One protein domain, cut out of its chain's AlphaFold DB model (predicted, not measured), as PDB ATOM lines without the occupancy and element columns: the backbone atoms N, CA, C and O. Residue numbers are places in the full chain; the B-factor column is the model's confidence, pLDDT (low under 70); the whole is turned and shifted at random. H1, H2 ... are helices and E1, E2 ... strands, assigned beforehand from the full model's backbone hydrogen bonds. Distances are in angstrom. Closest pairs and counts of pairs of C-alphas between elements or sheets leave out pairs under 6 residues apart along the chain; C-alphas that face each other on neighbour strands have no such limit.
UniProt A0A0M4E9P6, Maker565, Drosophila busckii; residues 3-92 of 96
ATOM      1  N   ILE A   3     -36.109  -1.561  39.451       52.41
ATOM      2  CA  ILE A   3     -36.889  -1.267  38.232       52.41
ATOM      3  C   ILE A   3     -37.757  -0.005  38.394       52.41
ATOM      4  O   ILE A   3     -37.966   0.733  37.437       52.41
ATOM      5  N   ALA A   4     -38.197   0.304  39.617       48.53
ATOM      6  CA  ALA A   4     -39.022   1.483  39.887       48.53
ATOM      7  C   ALA A   4     -38.255   2.812  39.725       48.53
ATOM      8  O   ALA A   4     -38.852   3.822  39.371       48.53
ATOM      9  N   LEU A   5     -36.930   2.810  39.918       46.88
ATOM     10  CA  LEU A   5     -36.087   4.002  39.759       46.88
ATOM     11  C   LEU A   5     -35.798   4.341  38.288       46.88
ATOM     12  O   LEU A   5     -35.691   5.519  37.955       46.88
ATOM     13  N   LEU A   6     -35.753   3.347  37.390       43.66
ATOM     14  CA  LEU A   6     -35.595   3.605  35.951       43.66
ATOM     15  C   LEU A   6     -36.846   4.236  35.323       43.66
ATOM     16  O   LEU A   6     -36.732   5.042  34.404       43.66
ATOM     17  N   LEU A   7     -38.037   3.915  35.834       44.78
ATOM     18  CA  LEU A   7     -39.285   4.497  35.335       44.78
ATOM     19  C   LEU A   7     -39.438   5.969  35.737       44.78
ATOM     20  O   LEU A   7     -39.971   6.745  34.954       44.78
ATOM     21  N   VAL A   8     -38.915   6.394  36.890       47.50
ATOM     22  CA  VAL A   8     -38.961   7.810  37.303       47.50
ATOM     23  C   VAL A   8     -37.982   8.667  36.487       47.50
ATOM     24  O   VAL A   8     -38.317   9.793  36.124       47.50
ATOM     25  N   ALA A   9     -36.825   8.122  36.097       45.12
ATOM     26  CA  ALA A   9     -35.882   8.817  35.214       45.12
ATOM     27  C   ALA A   9     -36.435   9.016  33.789       45.12
ATOM     28  O   ALA A   9     -36.147  10.029  33.155       45.12
ATOM     29  N   LEU A  10     -37.293   8.106  33.311       40.62
ATOM     30  CA  LEU A  10     -37.968   8.261  32.019       40.62
ATOM     31  C   LEU A  10     -39.074   9.335  32.049       40.62
ATOM     32  O   LEU A  10     -39.344   9.957  31.028       40.62
ATOM     33  N   HIS A  11     -39.667   9.609  33.218       39.19
ATOM     34  CA  HIS A  11     -40.648  10.692  33.394       39.19
ATOM     35  C   HIS A  11     -39.994  12.060  33.653       39.19
ATOM     36  O   HIS A  11     -40.617  13.089  33.405       39.19
ATOM     37  N   ALA A  12     -38.728  12.093  34.085       38.41
ATOM     38  CA  ALA A  12     -37.960  13.332  34.232       38.41
ATOM     39  C   ALA A  12     -37.434  13.887  32.889       38.41
ATOM     40  O   ALA A  12     -37.047  15.049  32.819       38.41
ATOM     41  N   GLY A  13     -37.464  13.091  31.814       39.03
ATOM     42  CA  GLY A  13     -37.131  13.529  30.452       39.03
ATOM     43  C   GLY A  13     -38.284  14.188  29.681       39.03
ATOM     44  O   GLY A  13     -38.107  14.534  28.519       39.03
ATOM     45  N   LEU A  14     -39.466  14.341  30.291       42.56
ATOM     46  CA  LEU A  14     -40.701  14.743  29.597       42.56
ATOM     47  C   LEU A  14     -41.399  15.968  30.217       42.56
ATOM     48  O   LEU A  14     -42.534  16.278  29.863       42.56
ATOM     49  N   ALA A  15     -40.711  16.712  31.087       39.47
ATOM     50  CA  ALA A  15     -41.186  17.983  31.645       39.47
ATOM     51  C   ALA A  15     -40.762  19.208  30.804       39.47
ATOM     52  O   ALA A  15     -40.422  20.258  31.341       39.47
ATOM     53  N   GLY A  16     -40.769  19.074  29.478       42.09
ATOM     54  CA  GLY A  16     -40.545  20.173  28.539       42.09
ATOM     55  C   GLY A  16     -41.534  20.045  27.395       42.09
ATOM     56  O   GLY A  16     -41.343  19.244  26.484       42.09
ATOM     57  N   SER A  17     -42.643  20.771  27.468       44.94
ATOM     58  CA  SER A  17     -43.691  20.740  26.454       44.94
ATOM     59  C   SER A  17     -43.161  21.241  25.098       44.94
ATOM     60  O   SER A  17     -43.067  22.434  24.859       44.94
ATOM     61  N   LYS A  18     -42.785  20.274  24.252       53.53
ATOM     62  CA  LYS A  18     -43.195  20.045  22.854       53.53
ATOM     63  C   LYS A  18     -43.037  21.174  21.827       53.53
ATOM     64  O   LYS A  18     -44.004  21.561  21.183       53.53
ATOM     65  N   TYR A  19     -41.787  21.526  21.543       53.66
ATOM     66  CA  TYR A  19     -41.389  21.912  20.188       53.66
ATOM     67  C   TYR A  19     -40.108  21.168  19.822       53.66
ATOM     68  O   TYR A  19     -39.113  21.251  20.544       53.66
ATOM     69  N   ALA A  20     -40.108  20.458  18.695       58.56
ATOM     70  CA  ALA A  20     -38.858  20.111  18.040       58.56
ATOM     71  C   ALA A  20     -38.366  21.385  17.342       58.56
ATOM     72  O   ALA A  20     -38.821  21.728  16.251       58.56
ATOM     73  N   CYS A  21     -37.510  22.141  18.024       64.81
ATOM     74  CA  CYS A  21     -36.808  23.276  17.440       64.81
ATOM     75  C   CYS A  21     -35.398  22.849  17.054       64.81
ATOM     76  O   CYS A  21     -34.752  22.103  17.791       64.81
ATOM     77  N   ASN A  22     -34.900  23.366  15.938       75.62
ATOM     78  CA  ASN A  22     -33.467  23.362  15.672       75.62
ATOM     79  C   ASN A  22     -32.864  24.727  16.041       75.62
ATOM     80  O   ASN A  22     -33.494  25.543  16.725       75.62
ATOM     81  N   GLU A  23     -31.629  24.985  15.609       78.94
ATOM     82  CA  GLU A  23     -31.001  26.289  15.820       78.94
ATOM     83  C   GLU A  23     -31.764  27.466  15.184       78.94
ATOM     84  O   GLU A  23     -31.671  28.569  15.720       78.94
ATOM     85  N   CYS A  24     -32.554  27.236  14.129       81.06
ATOM     86  CA  CYS A  24     -33.153  28.257  13.266       81.06
ATOM     87  C   CYS A  24     -34.668  28.499  13.475       81.06
ATOM     88  O   CYS A  24     -35.112  29.642  13.528       81.06
ATOM     89  N   PHE A  25     -35.485  27.450  13.597       76.19
ATOM     90  CA  PHE A  25     -36.925  27.576  13.864       76.19
ATOM     91  C   PHE A  25     -37.509  26.310  14.508       76.19
ATOM     92  O   PHE A  25     -36.794  25.347  14.794       76.19
ATOM     93  N   CYS A  26     -38.812  26.330  14.790       72.69
ATOM     94  CA  CYS A  26     -39.554  25.217  15.380       72.69
ATOM     95  C   CYS A  26     -40.536  24.645  14.347       72.69
ATOM     96  O   CYS A  26     -41.281  25.404  13.735       72.69
ATOM     97  N   PHE A  27     -40.497  23.327  14.127       61.94
ATOM     98  CA  PHE A  27     -41.066  22.679  12.931       61.94
ATOM     99  C   PHE A  27     -42.473  22.100  13.128       61.94
ATOM    100  O   PHE A  27     -43.162  21.845  12.145       61.94
ATOM    101  N   GLU A  28     -42.922  21.902  14.369       54.91
ATOM    102  CA  GLU A  28     -44.253  21.362  14.672       54.91
ATOM    103  C   GLU A  28     -44.958  22.183  15.753       54.91
ATOM    104  O   GLU A  28     -44.389  22.469  16.808       54.91
ATOM    105  N   SER A  29     -46.231  22.494  15.506       52.88
ATOM    106  CA  SER A  29     -47.218  22.780  16.547       52.88
ATOM    107  C   SER A  29     -48.001  21.490  16.792       52.88
ATOM    108  O   SER A  29     -48.607  20.942  15.874       52.88
ATOM    109  N   LEU A  30     -47.996  20.990  18.029       47.16
ATOM    110  CA  LEU A  30     -48.843  19.866  18.451       47.16
ATOM    111  C   LEU A  30     -50.136  20.350  19.140       47.16
ATOM    112  O   LEU A  30     -50.616  19.707  20.075       47.16
ATOM    113  N   GLY A  31     -50.695  21.483  18.695       52.84
ATOM    114  CA  GLY A  31     -51.925  22.082  19.228       52.84
ATOM    115  C   GLY A  31     -51.882  23.611  19.309       52.84
ATOM    116  O   GLY A  31     -50.845  24.223  19.035       52.84
ATOM    117  N   ASP A  32     -53.017  24.205  19.698       54.31
ATOM    118  CA  ASP A  32     -53.171  25.647  19.927       54.31
ATOM    119  C   ASP A  32     -52.006  26.178  20.771       54.31
ATOM    120  O   ASP A  32     -51.808  25.775  21.920       54.31
ATOM    121  N   LEU A  33     -51.216  27.070  20.173       53.53
ATOM    122  CA  LEU A  33     -50.134  27.788  20.836       53.53
ATOM    123  C   LEU A  33     -50.732  28.610  21.986       53.53
ATOM    124  O   LEU A  33     -51.227  29.715  21.778       53.53
ATOM    125  N   SER A  34     -50.713  28.080  23.207       53.69
ATOM    126  CA  SER A  34     -51.081  28.869  24.380       53.69
ATOM    127  C   SER A  34     -49.996  29.920  24.638       53.69
ATOM    128  O   SER A  34     -48.811  29.582  24.617       53.69
ATOM    129  N   GLU A  35     -50.381  31.164  24.949       55.62
ATOM    130  CA  GLU A  35     -49.464  32.293  25.220       55.62
ATOM    131  C   GLU A  35     -48.353  31.971  26.247       55.62
ATOM    132  O   GLU A  35     -47.292  32.589  26.231       55.62
ATOM    133  N   THR A  36     -48.552  30.965  27.104       53.59
ATOM    134  CA  THR A  36     -47.591  30.461  28.102       53.59
ATOM    135  C   THR A  36     -46.366  29.739  27.535       53.59
ATOM    136  O   THR A  36     -45.394  29.559  28.266       53.59
ATOM    137  N   GLN A  37     -46.391  29.302  26.275       54.41
ATOM    138  CA  GLN A  37     -45.297  28.548  25.640       54.41
ATOM    139  C   GLN A  37     -44.442  29.400  24.701       54.41
ATOM    140  O   GLN A  37     -43.399  28.959  24.219       54.41
ATOM    141  N   CYS A  38     -44.866  30.635  24.469       61.56
ATOM    142  CA  CYS A  38     -44.101  31.592  23.707       61.56
ATOM    143  C   CYS A  38     -43.200  32.403  24.625       61.56
ATOM    144  O   CYS A  38     -43.553  32.738  25.757       61.56
ATOM    145  N   ALA A  39     -42.030  32.771  24.112       60.00
ATOM    146  CA  ALA A  39     -41.208  33.759  24.780       60.00
ATOM    147  C   ALA A  39     -41.945  35.107  24.719       60.00
ATOM    148  O   ALA A  39     -41.904  35.792  23.698       60.00
ATOM    149  N   SER A  40     -42.640  35.478  25.800       57.66
ATOM    150  CA  SER A  40     -43.091  36.857  25.998       57.66
ATOM    151  C   SER A  40     -41.858  37.754  25.953       57.66
ATOM    152  O   SER A  40     -40.845  37.477  26.606       57.66
ATOM    153  N   TYR A  41     -41.889  38.779  25.109       66.94
ATOM    154  CA  TYR A  41     -40.751  39.654  24.896       66.94
ATOM    155  C   TYR A  41     -41.123  41.098  25.214       66.94
ATOM    156  O   TYR A  41     -42.242  41.535  24.975       66.94
ATOM    157  N   ASP A  42     -40.166  41.826  25.791       67.00
ATOM    158  CA  ASP A  42     -40.307  43.255  26.041       67.00
ATOM    159  C   ASP A  42     -40.361  43.988  24.699       67.00
ATOM    160  O   ASP A  42     -39.397  43.951  23.932       67.00
ATOM    161  N   GLU A  43     -41.473  44.668  24.434       67.69
ATOM    162  CA  GLU A  43     -41.698  45.488  23.237       67.69
ATOM    163  C   GLU A  43     -40.653  46.611  23.087       67.69
ATOM    164  O   GLU A  43     -40.502  47.191  22.014       67.69
ATOM    165  N   ARG A  44     -39.897  46.915  24.152       71.06
ATOM    166  CA  ARG A  44     -38.803  47.897  24.146       71.06
ATOM    167  C   ARG A  44     -37.475  47.349  23.627       71.06
ATOM    168  O   ARG A  44     -36.543  48.126  23.432       71.06
ATOM    169  N   GLN A  45     -37.358  46.037  23.429       76.56
ATOM    170  CA  GLN A  45     -36.143  45.407  22.922       76.56
ATOM    171  C   GLN A  45     -36.355  44.917  21.495       76.56
ATOM    172  O   GLN A  45     -37.245  44.114  21.225       76.56
ATOM    173  N   LEU A  46     -35.487  45.362  20.584       83.19
ATOM    174  CA  LEU A  46     -35.487  44.856  19.218       83.19
ATOM    175  C   LEU A  46     -35.081  43.378  19.226       83.19
ATOM    176  O   LEU A  46     -34.016  43.027  19.729       83.19
ATOM    177  N   LYS A  47     -35.925  42.528  18.645       88.19
ATOM    178  CA  LYS A  47     -35.681  41.092  18.509       88.19
ATOM    179  C   LYS A  47     -35.972  40.633  17.087       88.19
ATOM    180  O   LYS A  47     -36.648  41.325  16.324       88.19
ATOM    181  N   PHE A  48     -35.445  39.465  16.745       90.06
ATOM    182  CA  PHE A  48     -35.514  38.908  15.400       90.06
ATOM    183  C   PHE A  48     -36.072  37.490  15.413       90.06
ATOM    184  O   PHE A  48     -35.916  36.771  16.397       90.06
ATOM    185  N   PHE A  49     -36.684  37.077  14.314       88.56
ATOM    186  CA  PHE A  49     -37.131  35.708  14.067       88.56
ATOM    187  C   PHE A  49     -36.842  35.336  12.613       88.56
ATOM    188  O   PHE A  49     -36.684  36.216  11.768       88.56
ATOM    189  N   TYR A  50     -36.761  34.044  12.315       86.88
ATOM    190  CA  TYR A  50     -36.587  33.568  10.947       86.88
ATOM    191  C   TYR A  50     -37.933  33.164  10.349       86.88
ATOM    192  O   TYR A  50     -38.643  32.341  10.925       86.88
ATOM    193  N   ALA A  51     -38.279  33.742   9.202       84.88
ATOM    194  CA  ALA A  51     -39.459  33.382   8.420       84.88
ATOM    195  C   ALA A  51     -39.309  33.882   6.983       84.88
ATOM    196  O   ALA A  51     -38.640  34.889   6.748       84.88
ATOM    197  N   ASN A  52     -39.985  33.233   6.031       85.12
ATOM    198  CA  ASN A  52     -39.922  33.589   4.606       85.12
ATOM    199  C   ASN A  52     -38.474  33.693   4.102       85.12
ATOM    200  O   ASN A  52     -38.105  34.647   3.423       85.12
ATOM    201  N   ASP A  53     -37.646  32.743   4.534       86.44
ATOM    202  CA  ASP A  53     -36.239  32.619   4.161       86.44
ATOM    203  C   ASP A  53     -35.312  33.777   4.557       86.44
ATOM    204  O   ASP A  53     -34.169  33.877   4.100       86.44
ATOM    205  N   VAL A  54     -35.779  34.649   5.450       89.88
ATOM    206  CA  VAL A  54     -35.025  35.804   5.935       89.88
ATOM    207  C   VAL A  54     -35.189  35.990   7.441       89.88
ATOM    208  O   VAL A  54     -36.176  35.583   8.055       89.88
ATOM    209  N   CYS A  55     -34.207  36.644   8.054       91.06
ATOM    210  CA  CYS A  55     -34.307  37.107   9.431       91.06
ATOM    211  C   CYS A  55     -35.068  38.434   9.478       91.06
ATOM    212  O   CYS A  55     -34.624  39.439   8.925       91.06
ATOM    213  N   GLN A  56     -36.216  38.438  10.148       90.56
ATOM    214  CA  GLN A  56     -37.130  39.572  10.236       90.56
ATOM    215  C   GLN A  56     -37.141  40.161  11.643       90.56
ATOM    216  O   GLN A  56     -36.900  39.466  12.629       90.56
ATOM    217  N   LYS A  57     -37.428  41.460  11.733       90.06
ATOM    218  CA  LYS A  57     -37.616  42.166  13.005       90.06
ATOM    219  C   LYS A  57     -39.024  41.910  13.532       90.06
ATOM    220  O   LYS A  57     -39.979  42.062  12.772       90.06
ATOM    221  N   LEU A  58     -39.133  41.623  14.824       85.31
ATOM    222  CA  LEU A  58     -40.410  41.641  15.537       85.31
ATOM    223  C   LEU A  58     -40.969  43.064  15.561       85.31
ATOM    224  O   LEU A  58     -40.243  44.013  15.876       85.31
ATOM    225  N   GLN A  59     -42.242  43.207  15.204       80.88
ATOM    226  CA  GLN A  59     -42.975  44.462  15.279       80.88
ATOM    227  C   GLN A  59     -43.669  44.594  16.639       80.88
ATOM    228  O   GLN A  59     -44.058  43.592  17.248       80.88
ATOM    229  N   PRO A  60     -43.869  45.830  17.129       70.88
ATOM    230  CA  PRO A  60     -44.707  46.061  18.297       70.88
ATOM    231  C   PRO A  60     -46.104  45.462  18.087       70.88
ATOM    232  O   PRO A  60     -46.786  45.793  17.118       70.88
ATOM    233  N   GLY A  61     -46.530  44.590  19.002       68.31
ATOM    234  CA  GLY A  61     -47.824  43.914  18.938       68.31
ATOM    235  C   GLY A  61     -47.816  42.525  18.293       68.31
ATOM    236  O   GLY A  61     -48.849  41.856  18.368       68.31
ATOM    237  N   ASP A  62     -46.696  42.047  17.730       69.81
ATOM    238  CA  ASP A  62     -46.632  40.657  17.272       69.81
ATOM    239  C   ASP A  62     -46.695  39.716  18.487       69.81
ATOM    240  O   ASP A  62     -45.932  39.840  19.447       69.81
ATOM    241  N   LYS A  63     -47.604  38.744  18.480       61.59
ATOM    242  CA  LYS A  63     -47.784  37.834  19.615       61.59
ATOM    243  C   LYS A  63     -47.258  36.452  19.271       61.59
ATOM    244  O   LYS A  63     -47.615  35.891  18.245       61.59
ATOM    245  N   CYS A  64     -46.507  35.885  20.213       67.75
ATOM    246  CA  CYS A  64     -46.186  34.463  20.287       67.75
ATOM    247  C   CYS A  64     -45.192  33.941  19.221       67.75
ATOM    248  O   CYS A  64     -45.590  33.480  18.158       67.75
ATOM    249  N   TYR A  65     -43.888  33.928  19.543       73.94
ATOM    250  CA  TYR A  65     -42.861  33.277  18.714       73.94
ATOM    251  C   TYR A  65     -42.123  32.202  19.514       73.94
ATOM    252  O   TYR A  65     -41.650  32.483  20.621       73.94
ATOM    253  N   PRO A  66     -41.979  30.983  18.966       71.12
ATOM    254  CA  PRO A  66     -41.328  29.883  19.669       71.12
ATOM    255  C   PRO A  66     -39.795  30.008  19.658       71.12
ATOM    256  O   PRO A  66     -39.117  29.452  20.520       71.12
ATOM    257  N   LYS A  67     -39.228  30.775  18.715       80.19
ATOM    258  CA  LYS A  67     -37.790  31.045  18.618       80.19
ATOM    259  C   LYS A  67     -37.547  32.490  18.197       80.19
ATOM    260  O   LYS A  67     -38.062  32.930  17.174       80.19
ATOM    261  N   ILE A  68     -36.754  33.208  18.992       86.19
ATOM    262  CA  ILE A  68     -36.377  34.606  18.761       86.19
ATOM    263  C   ILE A  68     -34.886  34.811  19.049       86.19
ATOM    264  O   ILE A  68     -34.289  34.066  19.829       86.19
ATOM    265  N   TYR A  69     -34.309  35.851  18.458       88.19
ATOM    266  CA  TYR A  69     -32.895  36.213  18.545       88.19
ATOM    267  C   TYR A  69     -32.738  37.663  19.004       88.19
ATOM    268  O   TYR A  69     -33.602  38.504  18.744       88.19
ATOM    269  N   LEU A  70     -31.631  37.961  19.689       89.38
ATOM    270  CA  LEU A  70     -31.347  39.297  20.231       89.38
ATOM    271  C   LEU A  70     -30.794  40.263  19.178       89.38
ATOM    272  O   LEU A  70     -30.858  41.476  19.354       89.38
ATOM    273  N   SER A  71     -30.263  39.738  18.076       91.75
ATOM    274  CA  SER A  71     -29.757  40.533  16.965       91.75
ATOM    275  C   SER A  71     -30.021  39.853  15.623       91.75
ATOM    276  O   SER A  71     -30.265  38.646  15.549       91.75
ATOM    277  N   GLN A  72     -29.943  40.641  14.549       93.25
ATOM    278  CA  GLN A  72     -30.036  40.123  13.186       93.25
ATOM    279  C   GLN A  72     -28.914  39.120  12.902       93.25
ATOM    280  O   GLN A  72     -29.169  38.053  12.357       93.25
ATOM    281  N   SER A  73     -27.693  39.437  13.342       94.31
ATOM    282  CA  SER A  73     -26.515  38.586  13.161       94.31
ATOM    283  C   SER A  73     -26.671  37.229  13.847       94.31
ATOM    284  O   SER A  73     -26.270  36.212  13.284       94.31
ATOM    285  N   ASP A  74     -27.260  37.190  15.046       92.56
ATOM    286  CA  ASP A  74     -27.499  35.930  15.760       92.56
ATOM    287  C   ASP A  74     -28.505  35.052  15.011       92.56
ATOM    288  O   ASP A  74     -28.295  33.847  14.881       92.56
ATOM    289  N   CYS A  75     -29.568  35.661  14.476       92.25
ATOM    290  CA  CYS A  75     -30.544  34.964  13.642       92.25
ATOM    291  C   CYS A  75     -29.890  34.417  12.368       92.25
ATOM    292  O   CYS A  75     -30.016  33.234  12.067       92.25
ATOM    293  N   GLU A  76     -29.140  35.248  11.642       93.06
ATOM    294  CA  GLU A  76     -28.490  34.852  10.389       93.06
ATOM    295  C   GLU A  76     -27.450  33.751  10.612       93.06
ATOM    296  O   GLU A  76     -27.363  32.820   9.817       93.06
ATOM    297  N   THR A  77     -26.709  33.810  11.721       93.00
ATOM    298  CA  THR A  77     -25.735  32.775  12.094       93.00
ATOM    299  C   THR A  77     -26.434  31.457  12.407       93.00
ATOM    300  O   THR A  77     -26.033  30.407  11.906       93.00
ATOM    301  N   ALA A  78     -27.508  31.503  13.196       89.19
ATOM    302  CA  ALA A  78     -28.278  30.317  13.549       89.19
ATOM    303  C   ALA A  78     -29.026  29.714  12.344       89.19
ATOM    304  O   ALA A  78     -29.222  28.505  12.272       89.19
ATOM    305  N   CYS A  79     -29.409  30.539  11.370       89.62
ATOM    306  CA  CYS A  79     -30.160  30.135  10.183       89.62
ATOM    307  C   CYS A  79     -29.322  30.023   8.906       89.62
ATOM    308  O   CYS A  79     -29.880  29.794   7.832       89.62
ATOM    309  N   ALA A  80     -27.994  30.136   8.996       90.25
ATOM    310  CA  ALA A  80     -27.106  30.271   7.842       90.25
ATOM    311  C   ALA A  80     -27.300  29.168   6.790       90.25
ATOM    312  O   ALA A  80     -27.288  29.443   5.592       90.25
ATOM    313  N   ARG A  81     -27.529  27.925   7.235       84.44
ATOM    314  CA  ARG A  81     -27.774  26.774   6.349       84.44
ATOM    315  C   ARG A  81     -29.060  26.914   5.533       84.44
ATOM    316  O   ARG A  81     -29.049  26.629   4.342       84.44
ATOM    317  N   PHE A  82     -30.145  27.371   6.154       84.81
ATOM    318  CA  PHE A  82     -31.427  27.575   5.472       84.81
ATOM    319  C   PHE A  82     -31.375  28.783   4.543       84.81
ATOM    320  O   PHE A  82     -31.825  28.697   3.407       84.81
ATOM    321  N   ILE A  83     -30.733  29.867   4.984       85.56
ATOM    322  CA  ILE A  83     -30.510  31.060   4.164       85.56
ATOM    323  C   ILE A  83     -29.697  30.711   2.912       85.56
ATOM    324  O   ILE A  83     -30.005  31.189   1.823       85.56
ATOM    325  N   ALA A  84     -28.653  29.887   3.050       86.88
ATOM    326  CA  ALA A  84     -27.858  29.428   1.915       86.88
ATOM    327  C   ALA A  84     -28.711  28.623   0.924       86.88
ATOM    328  O   ALA A  84     -28.720  28.943  -0.262       86.88
ATOM    329  N   LEU A  85     -29.494  27.660   1.422       86.25
ATOM    330  CA  LEU A  85     -30.389  26.854   0.591       86.25
ATOM    331  C   LEU A  85     -31.431  27.712  -0.145       86.25
ATOM    332  O   LEU A  85     -31.645  27.534  -1.341       86.25
ATOM    333  N   ALA A  86     -32.047  28.673   0.543       85.12
ATOM    334  CA  ALA A  86     -33.028  29.569  -0.061       85.12
ATOM    335  C   ALA A  86     -32.414  30.468  -1.144       85.12
ATOM    336  O   ALA A  86     -33.029  30.691  -2.185       85.12
ATOM    337  N   LYS A  87     -31.181  30.950  -0.940       87.25
ATOM    338  CA  LYS A  87     -30.444  31.715  -1.959       87.25
ATOM    339  C   LYS A  87     -30.140  30.874  -3.195       87.25
ATOM    340  O   LYS A  87     -30.276  31.377  -4.304       87.25
ATOM    341  N   GLU A  88     -29.747  29.617  -3.009       87.50
ATOM    342  CA  GLU A  88     -29.542  28.682  -4.120       87.50
ATOM    343  C   GLU A  88     -30.845  28.442  -4.884       87.50
ATOM    344  O   GLU A  88     -30.856  28.517  -6.110       87.50
ATOM    345  N   TRP A  89     -31.955  28.238  -4.171       84.81
ATOM    346  CA  TRP A  89     -33.278  28.074  -4.773       84.81
ATOM    347  C   TRP A  89     -33.733  29.304  -5.556       84.81
ATOM    348  O   TRP A  89     -34.182  29.166  -6.689       84.81
ATOM    349  N   ALA A  90     -33.566  30.502  -4.998       83.56
ATOM    350  CA  ALA A  90     -33.898  31.752  -5.677       83.56
ATOM    351  C   ALA A  90     -33.026  32.013  -6.920       83.56
ATOM    352  O   ALA A  90     -33.439  32.742  -7.819       83.56
ATOM    353  N   ALA A  91     -31.820  31.439  -6.967       87.06
ATOM    354  CA  ALA A  91     -30.911  31.538  -8.102       87.06
ATOM    355  C   ALA A  91     -31.162  30.470  -9.182       87.06
ATOM    356  O   ALA A  91     -30.578  30.564 -10.265       87.06
ATOM    357  N   MET A  92     -32.001  29.460  -8.917       84.38
ATOM    358  CA  MET A  92     -32.355  28.479  -9.936       84.38
ATOM    359  C   MET A  92     -33.221  29.141 -11.015       84.38
ATOM    360  O   MET A  92     -34.165  29.865 -10.690       84.38
TER     361      MET A  92
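AT A GLANCE: This is residues 3 to 92 of the 96 residues of the protein "Maker565" of Drosophila busckii (UniProt A0A0M4E9P6). A small, loose body is built round a short two-strand hairpin, E1 and E2, with the helix H2 packed on it and long loops making much of the rest; a free arm, residues 3 to 16, sticks out with H1 on it. H3 follows H2 and makes a corner with it, while H1 lies far off at the arm's tip. The printed part has 90 residues, with three named helices and two named strands in the order H1, E1, E2, H2, H3; the sheet, in the order E1, E2, is antiparallel. The class is mixed, helices and strands, with under half of the residues in named elements. The whole is loose, with a radius of gyration of the C-alphas of 16.8 A, and elongated, spanning 56 by 35 by 23 A.

IN THESE COORDINATES: H1 holds residues 3 to 12 and begins at C-alpha 3, (-36.889, -1.267, 38.232); it is 15.2 A from first to last C-alpha. E1, residues 48 to 51, measures 9.7 A and begins at C-alpha 48, (-35.514, 38.908, 15.400). E2, residues 54 to 57, measures 9.9 A. H2, residues 72 to 78, measures 10.0 A. H3, residues 80 to 91, is the longest helix by residues, at 16.4 A, and ends at C-alpha 91, (-30.911, 31.538, -8.102).

HOW THE PARTS SIT: E1 and E2 form a hairpin of antiparallel neighbours, with 140 degrees between their directions. N 49 and O 56 are 2.9 A apart and N 56 and O 49 are 2.8 A apart, both within hydrogen-bond range. The closest C-alphas of E2 and H2 are those of Cys 55 and Cys 75, 6.0 A apart. The closest of E1 and H2, those of Phe 48 and Gln 72, are also 6.0 A apart. H2 and H3 are close but not clearly touching, their closest C-alphas, of Glu 76 and Ile 83, being 7.6 A apart. Their lines are about perpendicular, at 83 degrees. The closest C-alphas of E2 and H3, of Val 54 and Ile 83, are 6.8 A apart, while E1 and H3 are apart. H1 is apart from E2, H2 and H3. In H2 and H3 every O i to N i+4 pair is within hydrogen-bond range; in H1, 4 of 6 are.

THE WHOLE: The two C-alphas farthest apart, those of Ala 4 and Ala 91, are 57.2 A apart. Without residues 3 to 16 the body spans 40 by 30 by 17 A. The printed part has no cut. The links H1 to E1 and E2 to H2 are long; E1 to E2 and H2 to H3 are tight. The mean pLDDT of the printed part is 71.0, with residues 3 to 21, 27 to 43 and 61 to 64 under 70.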